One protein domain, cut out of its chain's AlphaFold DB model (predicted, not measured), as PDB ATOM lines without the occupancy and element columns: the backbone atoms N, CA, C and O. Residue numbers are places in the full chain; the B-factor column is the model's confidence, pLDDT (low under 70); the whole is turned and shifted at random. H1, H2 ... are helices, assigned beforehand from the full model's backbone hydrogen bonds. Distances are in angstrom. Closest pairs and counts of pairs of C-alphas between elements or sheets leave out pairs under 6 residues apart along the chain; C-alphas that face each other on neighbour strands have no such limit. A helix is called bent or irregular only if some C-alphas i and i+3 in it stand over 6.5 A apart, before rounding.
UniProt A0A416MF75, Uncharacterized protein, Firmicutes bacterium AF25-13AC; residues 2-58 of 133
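Overview. This is residues 2 to 58 of the 133 residues of an uncharacterized protein of Firmicutes bacterium AF25-13AC (UniProt A0A416MF75). One long helix, H1, makes one side of the domain, and a looser layer of chain covers it: residues 19 to 35 fold back from its last end, the short helix H2 crosses near its first end, and residues 44 to 58 return toward its last end. The printed part has 57 residues with two named helices, H1 then H2, and no named strand. The class is all helix, yet under half of the residues, 25 of 57, are in named elements. The whole is compact, with a radius of gyration of the C-alphas of 10.8 A, and spans 28 by 21 by 16 A.

Along the chain. Find C-alpha 2 at (182.344, 217.786, 120.708); from there H1, residues 2 to 18, runs 24.5 A to C-alpha 18 at (176.837, 196.157, 130.892). Next come residues 19 to 35, with no named element. H2, residues 36 to 43, spans 11.8 A and ends with C-alpha 43 at (190.073, 205.954, 120.293). H2 is irregular: C-alphas 37 and 40 are 7.2 A apart.

Arrangement. Look at residues 5 to 8 of H1, which alone touch H2. The closest C-alphas of the two helices are those of Trp 5 and Ile 39, 6.7 A apart. Their lines stand at a steep tilt of 64 degrees and run the same way. In H1 every O i to N i+4 pair is within hydrogen-bond range, while in H2 2 of 4 are.

Size, cuts and confidence. The two C-alphas farthest apart are those of Asp 44 and Leu 57, 29.0 A. The link from H1 to H2, 17 residues, is long. The printed part has no cut. Its mean pLDDT is 86.4, and no printed residue is under 70.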
ATOM      1  N   ILE A   2     183.174 218.076 119.511       81.56
ATOM      2  CA  ILE A   2     182.344 217.786 120.708       81.56
ATOM      3  C   ILE A   2     181.514 216.493 120.566       81.56
ATOM      4  O   ILE A   2     181.478 215.695 121.492       81.56
ATOM      5  N   ALA A   3     180.927 216.235 119.389       84.19
ATOM      6  CA  ALA A   3     180.141 215.017 119.148       84.19
ATOM      7  C   ALA A   3     180.952 213.710 119.302       84.19
ATOM      8  O   ALA A   3     180.420 212.701 119.752       84.19
ATOM      9  N   GLY A   4     182.242 213.733 118.944       86.19
ATOM     10  CA  GLY A   4     183.128 212.575 119.105       86.19
ATOM     11  C   GLY A   4     183.438 212.301 120.574       86.19
ATOM     12  O   GLY A   4     183.411 211.155 121.005       86.19
ATOM     13  N   TRP A   5     183.638 213.362 121.359       87.50
ATOM     14  CA  TRP A   5     183.838 213.254 122.802       87.50
ATOM     15  C   TRP A   5     182.595 212.725 123.524       87.50
ATOM     16  O   TRP A   5     182.699 211.794 124.313       87.50
ATOM     17  N   SER A   6     181.406 213.246 123.197       88.69
ATOM     18  CA  SER A   6     180.151 212.739 123.768       88.69
ATOM     19  C   SER A   6     179.873 211.287 123.376       88.69
ATOM     20  O   SER A   6     179.306 210.537 124.161       88.69
ATOM     21  N   PHE A   7     180.272 210.875 122.170       89.19
ATOM     22  CA  PHE A   7     180.133 209.488 121.734       89.19
ATOM     23  C   PHE A   7     181.090 208.555 122.486       89.19
ATOM     24  O   PHE A   7     180.682 207.476 122.909       89.19
ATOM     25  N   ALA A   8     182.336 208.983 122.702       89.88
ATOM     26  CA  ALA A   8     183.297 208.248 123.517       89.88
ATOM     27  C   ALA A   8     182.792 208.062 124.963       89.88
ATOM     28  O   ALA A   8     182.820 206.944 125.477       89.88
ATOM     29  N   GLU A   9     182.240 209.114 125.577       90.44
ATOM     30  CA  GLU A   9     181.601 209.031 126.902       90.44
ATOM     31  C   GLU A   9     180.413 208.055 126.898       90.44
ATOM     32  O   GLU A   9     180.325 207.192 127.768       90.44
ATOM     33  N   ALA A  10     179.552 208.096 125.875       90.69
ATOM     34  CA  ALA A  10     178.432 207.161 125.767       90.69
ATOM     35  C   ALA A  10     178.888 205.688 125.693       90.69
ATOM     36  O   ALA A  10     178.219 204.806 126.230       90.69
ATOM     37  N   ILE A  11     180.037 205.399 125.068       90.94
ATOM     38  CA  ILE A  11     180.614 204.043 125.060       90.94
ATOM     39  C   ILE A  11     181.045 203.627 126.471       90.94
ATOM     40  O   ILE A  11     180.786 202.492 126.875       90.94
ATOM     41  N   VAL A  12     181.692 204.520 127.226       91.69
ATOM     42  CA  VAL A  12     182.078 204.268 128.626       91.69
ATOM     43  C   VAL A  12     180.844 204.015 129.496       91.69
ATOM     44  O   VAL A  12     180.833 203.070 130.291       91.69
ATOM     45  N   ASP A  13     179.776 204.785 129.294       91.25
ATOM     46  CA  ASP A  13     178.504 204.604 129.997       91.25
ATOM     47  C   ASP A  13     177.886 203.231 129.692       91.25
ATOM     48  O   ASP A  13     177.542 202.485 130.611       91.25
ATOM     49  N   VAL A  14     177.822 202.834 128.415       91.56
ATOM     50  CA  VAL A  14     177.313 201.510 128.013       91.56
ATOM     51  C   VAL A  14     178.159 200.386 128.610       91.56
ATOM     52  O   VAL A  14     177.603 199.421 129.132       91.56
ATOM     53  N   ARG A  15     179.494 200.501 128.592       91.50
ATOM     54  CA  ARG A  15     180.389 199.510 129.221       91.50
ATOM     55  C   ARG A  15     180.114 199.372 130.714       91.50
ATOM     56  O   ARG A  15     180.088 198.255 131.231       91.50
ATOM     57  N   THR A  16     179.887 200.491 131.391       92.12
ATOM     58  CA  THR A  16     179.586 200.519 132.824       92.12
ATOM     59  C   THR A  16     178.257 199.832 133.118       92.12
ATOM     60  O   THR A  16     178.211 198.944 133.967       92.12
ATOM     61  N   LEU A  17     177.202 200.163 132.367       93.19
ATOM     62  CA  LEU A  17     175.890 199.531 132.515       93.19
ATOM     63  C   LEU A  17     175.947 198.016 132.256       93.19
ATOM     64  O   LEU A  17     175.390 197.236 133.026       93.19
ATOM     65  N   LEU A  18     176.663 197.582 131.212       92.00
ATOM     66  CA  LEU A  18     176.837 196.157 130.892       92.00
ATOM     67  C   LEU A  18     177.667 195.401 131.938       92.00
ATOM     68  O   LEU A  18     177.507 194.192 132.087       92.00
ATOM     69  N   SER A  19     178.524 196.106 132.679       91.19
ATOM     70  CA  SER A  19     179.294 195.545 133.796       91.19
ATOM     71  C   SER A  19     178.498 195.513 135.112       91.19
ATOM     72  O   SER A  19     179.041 195.119 136.141       91.19
ATOM     73  N   GLY A  20     177.221 195.920 135.094       90.25
ATOM     74  CA  GLY A  20     176.340 195.961 136.264       90.25
ATOM     75  C   GLY A  20     176.448 197.239 137.100       90.25
ATOM     76  O   GLY A  20     175.941 197.270 138.218       90.25
ATOM     77  N   GLY A  21     177.119 198.274 136.588       91.88
ATOM     78  CA  GLY A  21     177.131 199.600 137.199       91.88
ATOM     79  C   GLY A  21     175.903 200.435 136.827       91.88
ATOM     80  O   GLY A  21     175.068 200.042 136.011       91.88
ATOM     81  N   ASN A  22     175.837 201.626 137.408       92.69
ATOM     82  CA  ASN A  22     174.743 202.573 137.287       92.69
ATOM     83  C   ASN A  22     175.249 203.885 136.688       92.69
ATOM     84  O   ASN A  22     176.361 204.319 136.986       92.69
ATOM     85  N   ILE A  23     174.410 204.525 135.872       92.62
ATOM     86  CA  ILE A  23     174.725 205.784 135.187       92.62
ATOM     87  C   ILE A  23     173.611 206.814 135.436       92.62
ATOM     88  O   ILE A  23     172.421 206.478 135.353       92.62
ATOM     89  N   PRO A  24     173.946 208.088 135.717       91.19
ATOM     90  CA  PRO A  24     172.949 209.143 135.852       91.19
ATOM     91  C   PRO A  24     172.346 209.520 134.491       91.19
ATOM     92  O   PRO A  24     173.037 209.574 133.479       91.19
ATOM     93  N   ILE A  25     171.047 209.839 134.467       86.00
ATOM     94  CA  ILE A  25     170.345 210.249 133.233       86.00
ATOM     95  C   ILE A  25     170.873 211.594 132.716       86.00
ATOM     96  O   ILE A  25     171.020 211.792 131.513       86.00
ATOM     97  N   ILE A  26     171.121 212.533 133.631       86.25
ATOM     98  CA  ILE A  26     171.627 213.868 133.322       86.25
ATOM     99  C   ILE A  26     173.057 213.938 133.839       86.25
ATOM    100  O   ILE A  26     173.286 213.878 135.046       86.25
ATOM    101  N   LYS A  27     174.008 214.069 132.915       86.25
ATOM    102  CA  LYS A  27     175.424 214.244 133.231       86.25
ATOM    103  C   LYS A  27     175.701 215.692 133.632       86.25
ATOM    104  O   LYS A  27     175.230 216.633 132.994       86.25
ATOM    105  N   ASN A  28     176.492 215.854 134.681       87.12
ATOM    106  CA  ASN A  28     177.120 217.110 135.083       87.12
ATOM    107  C   ASN A  28     178.644 216.998 134.880       87.12
ATOM    108  O   ASN A  28     179.149 215.950 134.484       87.12
ATOM    109  N   SER A  29     179.390 218.069 135.150       85.38
ATOM    110  CA  SER A  29     180.855 218.064 135.021       85.38
ATOM    111  C   SER A  29     181.555 217.064 135.950       85.38
ATOM    112  O   SER A  29     182.669 216.653 135.652       85.38
ATOM    113  N   GLU A  30     180.924 216.683 137.063       82.50
ATOM    114  CA  GLU A  30     181.484 215.766 138.069       82.50
ATOM    115  C   GLU A  30     181.334 214.294 137.650       82.50
ATOM    116  O   GLU A  30     182.275 213.513 137.754       82.50
ATOM    117  N   SER A  31     180.177 213.935 137.090       83.44
ATOM    118  CA  SER A  31     179.865 212.590 136.580       83.44
ATOM    119  C   SER A  31     180.437 212.303 135.187       83.44
ATOM    120  O   SER A  31     180.289 211.188 134.671       83.44
ATOM    121  N   TRP A  32     181.079 213.298 134.566       88.25
ATOM    122  CA  TRP A  32     181.749 213.148 133.281       88.25
ATOM    123  C   TRP A  32     183.084 212.410 133.449       88.25
ATOM    124  O   TRP A  32     183.989 212.853 134.166       88.25
ATOM    125  N   THR A  33     183.216 211.257 132.794       87.06
ATOM    126  CA  THR A  33     184.336 210.342 133.038       87.06
ATOM    127  C   THR A  33     185.544 210.658 132.165       87.06
ATOM    128  O   THR A  33     186.641 210.811 132.704       87.06
ATOM    129  N   LEU A  34     185.354 210.793 130.849       87.19
ATOM    130  CA  LEU A  34     186.430 211.043 129.888       87.19
ATOM    131  C   LEU A  34     186.859 212.509 129.856       87.19
ATOM    132  O   LEU A  34     186.091 213.382 129.450       87.19
ATOM    133  N   GLU A  35     188.121 212.786 130.171       87.00
ATOM    134  CA  GLU A  35     188.701 214.110 129.941       87.00
ATOM    135  C   GLU A  35     189.041 214.316 128.458       87.00
ATOM    136  O   GLU A  35     189.327 213.372 127.724       87.00
ATOM    137  N   PHE A  36     189.024 215.568 127.988       84.25
ATOM    138  CA  PHE A  36     189.242 215.870 126.566       84.25
ATOM    139  C   PHE A  36     190.633 215.439 126.064       84.25
ATOM    140  O   PHE A  36     190.779 215.009 124.922       84.25
ATOM    141  N   SER A  37     191.648 215.518 126.926       84.69
ATOM    142  CA  SER A  37     193.016 215.065 126.643       84.69
ATOM    143  C   SER A  37     193.110 213.558 126.397       84.69
ATOM    144  O   SER A  37     193.980 213.124 125.652       84.69
ATOM    145  N   GLN A  38     192.200 212.775 126.979       84.75
ATOM    146  CA  GLN A  38     192.219 211.311 126.964       84.75
ATOM    147  C   GLN A  38     191.493 210.702 125.754       84.75
ATOM    148  O   GLN A  38     191.450 209.483 125.599       84.75
ATOM    149  N   ILE A  39     190.896 211.530 124.889       85.62
ATOM    150  CA  ILE A  39     190.100 211.054 123.748       85.62
ATOM    151  C   ILE A  39     190.958 210.283 122.742       85.62
ATOM    152  O   ILE A  39     190.484 209.289 122.203       85.62
ATOM    153  N   ALA A  40     192.184 210.740 122.467       84.44
ATOM    154  CA  ALA A  40     193.066 210.080 121.502       84.44
ATOM    155  C   ALA A  40     193.392 208.649 121.960       84.44
ATOM    156  O   ALA A  40     193.057 207.699 121.259       84.44
ATOM    157  N   ASP A  41     193.880 208.505 123.194       84.75
ATOM    158  CA  ASP A  41     194.210 207.210 123.804       84.75
ATOM    159  C   ASP A  41     192.984 206.280 123.916       84.75
ATOM    160  O   ASP A  41     193.091 205.059 123.795       84.75
ATOM    161  N   PHE A  42     191.787 206.845 124.119       86.06
ATOM    162  CA  PHE A  42     190.534 206.085 124.110       86.06
ATOM    163  C   PHE A  42     190.175 205.547 122.721       86.06
ATOM    164  O   PHE A  42     189.710 204.412 122.606       86.06
ATOM    165  N   LEU A  43     190.366 206.351 121.672       82.56
ATOM    166  CA  LEU A  43     190.073 205.954 120.293       82.56
ATOM    167  C   LEU A  43     191.077 204.927 119.762       82.56
ATOM    168  O   LEU A  43     190.671 204.032 119.022       82.56
ATOM    169  N   ASP A  44     192.338 205.023 120.182       84.88
ATOM    170  CA  ASP A  44     193.377 204.041 119.860       84.88
ATOM    171  C   ASP A  44     193.193 202.717 120.632       84.88
ATOM    172  O   ASP A  44     193.784 201.696 120.283       84.88
ATOM    173  N   GLY A  45     192.292 202.697 121.622       79.94
ATOM    174  CA  GLY A  45     191.900 201.500 122.369       79.94
ATOM    175  C   GLY A  45     192.801 201.177 123.561       79.94
ATOM    176  O   GLY A  45     192.520 200.219 124.284       79.94
ATOM    177  N   ASP A  46     193.821 201.994 123.805       78.81
ATOM    178  CA  ASP A  46     194.771 201.839 124.911       78.81
ATOM    179  C   ASP A  46     194.174 202.253 126.265       78.81
ATOM    180  O   ASP A  46     194.682 201.872 127.324       78.81
ATOM    181  N   LEU A  47     193.059 202.992 126.254       79.75
ATOM    182  CA  LEU A  47     192.390 203.467 127.459       79.75
ATOM    183  C   LEU A  47     191.044 202.761 127.699       79.75
ATOM    184  O   LEU A  47     190.031 203.019 127.041       79.75
ATOM    185  N   PHE A  48     191.014 201.892 128.714       80.00
ATOM    186  CA  PHE A  48     189.796 201.242 129.196       80.00
ATOM    187  C   PHE A  48     189.276 201.940 130.456       80.00
ATOM    188  O   PHE A  48     189.863 201.825 131.530       80.00
ATOM    189  N   LEU A  49     188.156 202.649 130.321       81.12
ATOM    190  CA  LEU A  49     187.492 203.333 131.429       81.12
ATOM    191  C   LEU A  49     186.091 202.774 131.661       81.12
ATOM    192  O   LEU A  49     185.371 202.424 130.722       81.12
ATOM    193  N   THR A  50     185.716 202.756 132.933       81.00
ATOM    194  CA  THR A  50     184.343 202.654 133.435       81.00
ATOM    195  C   THR A  50     184.013 203.943 134.178       81.00
ATOM    196  O   THR A  50     184.928 204.672 134.568       81.00
ATOM    197  N   ALA A  51     182.728 204.241 134.363       80.75
ATOM    198  CA  ALA A  51     182.306 205.500 134.956       80.75
ATOM    199  C   ALA A  51     182.958 205.744 136.324       80.75
ATOM    200  O   ALA A  51     183.115 204.819 137.125       80.75
ATOM    201  N   LYS A  52     183.321 207.004 136.584       77.38
ATOM    202  CA  LYS A  52     183.921 207.427 137.863       77.38
ATOM    203  C   LYS A  52     183.001 207.164 139.054       77.38
ATOM    204  O   LYS A  52     183.479 206.868 140.145       77.38
ATOM    205  N   GLU A  53     181.694 207.264 138.839       75.38
ATOM    206  CA  GLU A  53     180.680 207.122 139.875       75.38
ATOM    207  C   GLU A  53     179.650 206.067 139.494       75.38
ATOM    208  O   GLU A  53     179.226 205.972 138.344       75.38
ATOM    209  N   ASN A  54     179.223 205.300 140.494       76.50
ATOM    210  CA  ASN A  54     178.204 204.269 140.362       76.50
ATOM    211  C   ASN A  54     176.894 204.750 141.002       76.50
ATOM    212  O   ASN A  54     176.388 204.171 141.963       76.50
ATOM    213  N   ASN A  55     176.406 205.894 140.528       81.44
ATOM    214  CA  ASN A  55     175.185 206.532 141.006       81.44
ATOM    215  C   ASN A  55     174.218 206.724 139.833       81.44
ATOM    216  O   ASN A  55     174.635 206.998 138.711       81.44
ATOM    217  N   GLY A  56     172.918 206.599 140.087       87.94
ATOM    218  CA  GLY A  56     171.878 206.716 139.067       87.94
ATOM    219  C   GLY A  56     171.224 205.382 138.727       87.94
ATOM    220  O   GLY A  56     171.043 204.530 139.596       87.94
ATOM    221  N   LEU A  57     170.825 205.227 137.464       91.88
ATOM    222  CA  LEU A  57     170.008 204.107 137.014       91.88
ATOM    223  C   LEU A  57     170.859 202.895 136.656       91.88
ATOM    224  O   LEU A  57     171.868 203.019 135.963       91.88
ATOM    225  N   SER A  58     170.394 201.721 137.067       92.88
ATOM    226  CA  SER A  58     170.895 200.441 136.566       92.88
ATOM    227  C   SER A  58     170.542 200.245 135.084       92.88
ATOM    228  O   SER A  58     169.671 200.932 134.539       92.88
TER     229      SER A  58